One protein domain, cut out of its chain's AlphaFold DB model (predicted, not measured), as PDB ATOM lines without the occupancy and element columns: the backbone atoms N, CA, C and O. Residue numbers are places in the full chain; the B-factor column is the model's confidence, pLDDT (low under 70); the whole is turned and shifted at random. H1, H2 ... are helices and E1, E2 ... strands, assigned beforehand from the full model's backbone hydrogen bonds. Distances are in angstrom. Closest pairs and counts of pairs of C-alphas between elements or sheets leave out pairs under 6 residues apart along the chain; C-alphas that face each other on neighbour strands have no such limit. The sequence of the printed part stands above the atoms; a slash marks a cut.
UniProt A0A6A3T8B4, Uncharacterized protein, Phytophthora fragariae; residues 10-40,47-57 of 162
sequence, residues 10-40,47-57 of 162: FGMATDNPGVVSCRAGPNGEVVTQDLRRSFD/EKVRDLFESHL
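AT A GLANCE: This is residues 10 to 40 and 47 to 57 of the 162 residues of an uncharacterized protein of Phytophthora fragariae (UniProt A0A6A3T8B4). A small sheet of three short strands, E1, E2 and E3, folds back and forth as two hairpins, and one short helix, H1, lies separate from it, beyond the end where E2 begins and E3 ends. Residues 35 to 40 lead away from the end of E3 to a cut in the chain, and neither face of the sheet is covered by H1. The printed part has 42 residues with three named strands and then one named helix, in the order E1, E2, E3, H1; the sheet's order is E1, E2, E3, antiparallel throughout, and the class is mixed, helices and strands. The whole is loose, with a radius of gyration of the C-alphas of 12.4 A, and the C-alphas span 35 by 25 by 14 A.

IN THESE COORDINATES: The printed part begins with E1, residues 10 to 12, whose first C-alpha, that of Phe 10, stands at (-42.509, -45.791, -47.565); the strand measures 6.8 A from first to last C-alpha. E2, residues 19 to 23, is the longest strand by residues and measures 13.6 A. E3, residues 31 to 34, measures 10.1 A and ends with C-alpha 34 at (-43.238, -45.774, -35.052). After the cut comes H1, residues 47 to 56, which measures 14.1 A and ends with C-alpha 56 at (-58.897, -57.982, -39.425).

HOW THE PARTS SIT: E1, E2 and E3 form a meander, each strand the antiparallel neighbour of the one before. E1 and E2 are a hairpin, with 153 degrees between their directions. The C-alphas of Phe 10 and Cys 22 face each other at 4.8 A, and N 21 and O 11 are within hydrogen-bond range at 2.8 A. E2 and E3 are a second hairpin, with 158 degrees between their directions. The C-alphas of Val 19 and Asp 34 face each other at 4.4 A; N 20 and O 33 are within hydrogen-bond range at 2.8 A, as are N 31 and O 22 at 2.8 A. E2 is the inner strand, and the edge strands E1 and E3 are apart. H1 is not on the sheet, with 0 pairs of C-alphas within 10 A, and it is apart from E1 and from E2. In H1 every O i to N i+4 pair is within hydrogen-bond range.

THE WHOLE: The two C-alphas farthest apart are those of Asn 27 and Asp 40, at 36.7 A. Residues 41 to 46 are not printed, and C-alphas 40 and 47 are 18.4 A apart across this cut. The links from E1 to E2, 6 residues, and from E2 to E3, 7 residues, are short; the link from E3 to H1 runs across the cut. The mean pLDDT of the printed part is 90.1, and no printed residue is under 70.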
ATOM      1  N   PHE A  10     -42.153 -45.170 -48.831       90.88
ATOM      2  CA  PHE A  10     -42.509 -45.791 -47.565       90.88
ATOM      3  C   PHE A  10     -42.206 -47.285 -47.631       90.88
ATOM      4  O   PHE A  10     -42.530 -47.943 -48.621       90.88
ATOM      5  N   GLY A  11     -41.584 -47.812 -46.585       90.56
ATOM      6  CA  GLY A  11     -41.353 -49.237 -46.407       90.56
ATOM      7  C   GLY A  11     -41.857 -49.681 -45.045       90.56
ATOM      8  O   GLY A  11     -41.560 -49.037 -44.041       90.56
ATOM      9  N   MET A  12     -42.594 -50.783 -45.013       91.19
ATOM     10  CA  MET A  12     -42.994 -51.466 -43.786       91.19
ATOM     11  C   MET A  12     -42.421 -52.870 -43.841       91.19
ATOM     12  O   MET A  12     -42.557 -53.549 -44.860       91.19
ATOM     13  N   ALA A  13     -41.758 -53.278 -42.769       89.62
ATOM     14  CA  ALA A  13     -41.139 -54.584 -42.676       89.62
ATOM     15  C   ALA A  13     -41.985 -55.494 -41.771       89.62
ATOM     16  O   ALA A  13     -42.659 -55.029 -40.851       89.62
ATOM     17  N   THR A  14     -42.021 -56.789 -42.080       86.88
ATOM     18  CA  THR A  14     -42.873 -57.766 -41.380       86.88
ATOM     19  C   THR A  14     -42.321 -58.158 -40.008       86.88
ATOM     20  O   THR A  14     -43.076 -58.543 -39.113       86.88
ATOM     21  N   ASP A  15     -41.009 -58.027 -39.827       90.06
ATOM     22  CA  ASP A  15     -40.300 -58.215 -38.565       90.06
ATOM     23  C   ASP A  15     -40.698 -57.155 -37.528       90.06
ATOM     24  O   ASP A  15     -40.876 -57.500 -36.364       90.06
ATOM     25  N   ASN A  16     -40.944 -55.912 -37.952       90.25
ATOM     26  CA  ASN A  16     -41.311 -54.788 -37.086       90.25
ATOM     27  C   ASN A  16     -42.640 -54.136 -37.519       90.25
ATOM     28  O   ASN A  16     -42.655 -53.030 -38.073       90.25
ATOM     29  N   PRO A  17     -43.781 -54.805 -37.273       91.31
ATOM     30  CA  PRO A  17     -45.088 -54.326 -37.705       91.31
ATOM     31  C   PRO A  17     -45.470 -53.023 -36.988       91.31
ATOM     32  O   PRO A  17     -45.253 -52.851 -35.788       91.31
ATOM     33  N   GLY A  18     -46.067 -52.096 -37.736       89.19
ATOM     34  CA  GLY A  18     -46.447 -50.774 -37.229       89.19
ATOM     35  C   GLY A  18     -45.318 -49.739 -37.234       89.19
ATOM     36  O   GLY A  18     -45.576 -48.577 -36.933       89.19
ATOM     37  N   VAL A  19     -44.098 -50.115 -37.629       93.06
ATOM     38  CA  VAL A  19     -42.983 -49.186 -37.846       93.06
ATOM     39  C   VAL A  19     -42.808 -48.928 -39.344       93.06
ATOM     40  O   VAL A  19     -42.742 -49.857 -40.149       93.06
ATOM     41  N   VAL A  20     -42.732 -47.653 -39.728       92.81
ATOM     42  CA  VAL A  20     -42.613 -47.215 -41.123       92.81
ATOM     43  C   VAL A  20     -41.259 -46.562 -41.351       92.81
ATOM     44  O   VAL A  20     -40.855 -45.651 -40.635       92.81
ATOM     45  N   SER A  21     -40.566 -47.008 -42.389       92.81
ATOM     46  CA  SER A  21     -39.380 -46.346 -42.925       92.81
ATOM     47  C   SER A  21     -39.781 -45.375 -44.034       92.81
ATOM     48  O   SER A  21     -40.561 -45.716 -44.922       92.81
ATOM     49  N   CYS A  22     -39.242 -44.164 -43.985       90.62
ATOM     50  CA  CYS A  22     -39.576 -43.056 -44.867       90.62
ATOM     51  C   CYS A  22     -38.295 -42.505 -45.491       90.62
ATOM     52  O   CYS A  22     -37.355 -42.176 -44.773       90.62
ATOM     53  N   ARG A  23     -38.255 -42.335 -46.815       90.69
ATOM     54  CA  ARG A  23     -37.131 -41.661 -47.494       90.69
ATOM     55  C   ARG A  23     -37.594 -40.862 -48.705       90.69
ATOM     56  O   ARG A  23     -38.502 -41.281 -49.415       90.69
ATOM     57  N   ALA A  24     -36.938 -39.736 -48.981       88.44
ATOM     58  CA  ALA A  24     -37.272 -38.857 -50.114       88.44
ATOM     59  C   ALA A  24     -36.852 -39.413 -51.495       88.44
ATOM     60  O   ALA A  24     -37.147 -38.833 -52.536       88.44
ATOM     61  N   GLY A  25     -36.114 -40.522 -51.527       84.69
ATOM     62  CA  GLY A  25     -35.665 -41.159 -52.758       84.69
ATOM     63  C   GLY A  25     -34.884 -42.440 -52.474       84.69
ATOM     64  O   GLY A  25     -34.619 -42.738 -51.310       84.69
ATOM     65  N   PRO A  26     -34.496 -43.207 -53.507       85.88
ATOM     66  CA  PRO A  26     -33.823 -44.498 -53.331       85.88
ATOM     67  C   PRO A  26     -32.527 -44.407 -52.516       85.88
ATOM     68  O   PRO A  26     -32.250 -45.288 -51.711       85.88
ATOM     69  N   ASN A  27     -31.790 -43.306 -52.685       86.31
ATOM     70  CA  ASN A  27     -30.541 -43.012 -51.977       86.31
ATOM     71  C   ASN A  27     -30.728 -41.941 -50.886       86.31
ATOM     72  O   ASN A  27     -29.753 -41.354 -50.429       86.31
ATOM     73  N   GLY A  28     -31.976 -41.608 -50.545       85.31
ATOM     74  CA  GLY A  28     -32.274 -40.639 -49.495       85.31
ATOM     75  C   GLY A  28     -32.040 -41.231 -48.110       85.31
ATOM     76  O   GLY A  28     -32.105 -42.449 -47.931       85.31
ATOM     77  N   GLU A  29     -31.815 -40.354 -47.135       90.06
ATOM     78  CA  GLU A  29     -31.757 -40.737 -45.727       90.06
ATOM     79  C   GLU A  29     -33.066 -41.411 -45.298       90.06
ATOM     80  O   GLU A  29     -34.161 -40.995 -45.698       90.06
ATOM     81  N   VAL A  30     -32.934 -42.484 -44.518       90.62
ATOM     82  CA  VAL A  30     -34.066 -43.249 -44.002       90.62
ATOM     83  C   VAL A  30     -34.430 -42.710 -42.629       90.62
ATOM     84  O   VAL A  30     -33.645 -42.796 -41.690       90.62
ATOM     85  N   VAL A  31     -35.647 -42.195 -42.517       90.94
ATOM     86  CA  VAL A  31     -36.260 -41.800 -41.252       90.94
ATOM     87  C   VAL A  31     -37.241 -42.887 -40.849       90.94
ATOM     88  O   VAL A  31     -38.142 -43.224 -41.616       90.94
ATOM     89  N   THR A  32     -37.084 -43.430 -39.649       92.44
ATOM     90  CA  THR A  32     -38.001 -44.437 -39.110       92.44
ATOM     91  C   THR A  32     -39.009 -43.771 -38.189       92.44
ATOM     92  O   THR A  32     -38.635 -42.998 -37.308       92.44
ATOM     93  N   GLN A  33     -40.287 -44.080 -38.379       90.56
ATOM     94  CA  GLN A  33     -41.376 -43.593 -37.550       90.56
ATOM     95  C   GLN A  33     -42.199 -44.763 -37.022       90.56
ATOM     96  O   GLN A  33     -42.681 -45.600 -37.784       90.56
ATOM     97  N   ASP A  34     -42.371 -44.806 -35.707       91.88
ATOM     98  CA  ASP A  34     -43.238 -45.774 -35.052       91.88
ATOM     99  C   ASP A  34     -44.681 -45.256 -35.050       91.88
ATOM    100  O   ASP A  34     -44.967 -44.200 -34.484       91.88
ATOM    101  N   LEU A  35     -45.578 -45.977 -35.726       90.50
ATOM    102  CA  LEU A  35     -47.002 -45.652 -35.817       90.50
ATOM    103  C   LEU A  35     -47.856 -46.518 -34.887       90.50
ATOM    104  O   LEU A  35     -49.088 -46.442 -34.930       90.50
ATOM    105  N   ARG A  36     -47.236 -47.359 -34.050       91.62
ATOM    106  CA  ARG A  36     -47.965 -48.185 -33.091       91.62
ATOM    107  C   ARG A  36     -48.708 -47.285 -32.117       91.62
ATOM    108  O   ARG A  36     -48.162 -46.338 -31.554       91.62
ATOM    109  N   ARG A  37     -49.980 -47.605 -31.888       90.38
ATOM    110  CA  ARG A  37     -50.784 -46.897 -30.895       90.38
ATOM    111  C   ARG A  37     -50.144 -47.079 -29.520       90.38
ATOM    112  O   ARG A  37     -49.859 -48.210 -29.122       90.38
ATOM    113  N   SER A  38     -49.967 -45.982 -28.794       90.44
ATOM    114  CA  SER A  38     -49.567 -45.997 -27.389       90.44
ATOM    115  C   SER A  38     -50.770 -45.741 -26.483       90.44
ATOM    116  O   SER A  38     -51.567 -44.841 -26.754       90.44
ATOM    117  N   PHE A  39     -50.881 -46.498 -25.396       87.19
ATOM    118  CA  PHE A  39     -51.810 -46.236 -24.296       87.19
ATOM    119  C   PHE A  39     -50.985 -46.049 -23.023       87.19
ATOM    120  O   PHE A  39     -50.077 -46.838 -22.782       87.19
ATOM    121  N   ASP A  40     -51.220 -44.973 -22.269       90.81
ATOM    122  CA  ASP A  40     -50.390 -44.590 -21.114       90.81
ATOM    123  C   ASP A  40     -48.877 -44.555 -21.416       90.81
ATOM    124  O   ASP A  40     -48.042 -44.929 -20.600       90.81
ATOM    125  N   GLU A  47     -46.436 -58.358 -31.421       91.81
ATOM    126  CA  GLU A  47     -47.333 -59.522 -31.445       91.81
ATOM    127  C   GLU A  47     -48.803 -59.123 -31.614       91.81
ATOM    128  O   GLU A  47     -49.499 -59.660 -32.472       91.81
ATOM    129  N   LYS A  48     -49.268 -58.123 -30.852       91.50
ATOM    130  CA  LYS A  48     -50.649 -57.628 -30.945       91.50
ATOM    131  C   LYS A  48     -50.926 -56.931 -32.273       91.50
ATOM    132  O   LYS A  48     -52.048 -56.984 -32.764       91.50
ATOM    133  N   VAL A  49     -49.928 -56.260 -32.850       91.25
ATOM    134  CA  VAL A  49     -50.078 -55.630 -34.170       91.25
ATOM    135  C   VAL A  49     -50.153 -56.692 -35.268       91.25
ATOM    136  O   VAL A  49     -50.972 -56.546 -36.174       91.25
ATOM    137  N   ARG A  50     -49.358 -57.771 -35.185       91.25
ATOM    138  CA  ARG A  50     -49.465 -58.899 -36.129       91.25
ATOM    139  C   ARG A  50     -50.831 -59.563 -36.039       91.25
ATOM    140  O   ARG A  50     -51.488 -59.699 -37.064       91.25
ATOM    141  N   ASP A  51     -51.276 -59.876 -34.824       92.12
ATOM    142  CA  ASP A  51     -52.588 -60.483 -34.586       92.12
ATOM    143  C   ASP A  51     -53.717 -59.608 -35.146       92.12
ATOM    144  O   ASP A  51     -54.602 -60.100 -35.842       92.12
ATOM    145  N   LEU A  52     -53.648 -58.284 -34.955       90.69
ATOM    146  CA  LEU A  52     -54.610 -57.340 -35.530       90.69
ATOM    147  C   LEU A  52     -54.618 -57.372 -37.066       90.69
ATOM    148  O   LEU A  52     -55.690 -57.339 -37.667       90.69
ATOM    149  N   PHE A  53     -53.445 -57.432 -37.703       88.62
ATOM    150  CA  PHE A  53     -53.356 -57.530 -39.160       88.62
ATOM    151  C   PHE A  53     -53.908 -58.856 -39.681       88.62
ATOM    152  O   PHE A  53     -54.679 -58.840 -40.631       88.62
ATOM    153  N   GLU A  54     -53.579 -59.983 -39.056       89.75
ATOM    154  CA  GLU A  54     -54.036 -61.304 -39.503       89.75
ATOM    155  C   GLU A  54     -55.539 -61.518 -39.287       89.75
ATOM    156  O   GLU A  54     -56.202 -62.127 -40.122       89.75
ATOM    157  N   SER A  55     -56.088 -61.003 -38.186       91.88
ATOM    158  CA  SER A  55     -57.499 -61.207 -37.835       91.88
ATOM    159  C   SER A  55     -58.463 -60.236 -38.518       91.88
ATOM    160  O   SER A  55     -59.634 -60.577 -38.685       91.88
ATOM    161  N   HIS A  56     -58.012 -59.034 -38.901       88.62
ATOM    162  CA  HIS A  56     -58.897 -57.982 -39.425       88.62
ATOM    163  C   HIS A  56     -58.581 -57.535 -40.857       88.62
ATOM    164  O   HIS A  56     -59.379 -56.790 -41.429       88.62
ATOM    165  N   LEU A  57     -57.443 -57.929 -41.440       88.00
ATOM    166  CA  LEU A  57     -57.115 -57.591 -42.825       88.00
ATOM    167  C   LEU A  57     -57.196 -58.830 -43.707       88.00
ATOM    168  O   LEU A  57     -56.422 -59.773 -43.562       88.00
TER     169      LEU A  57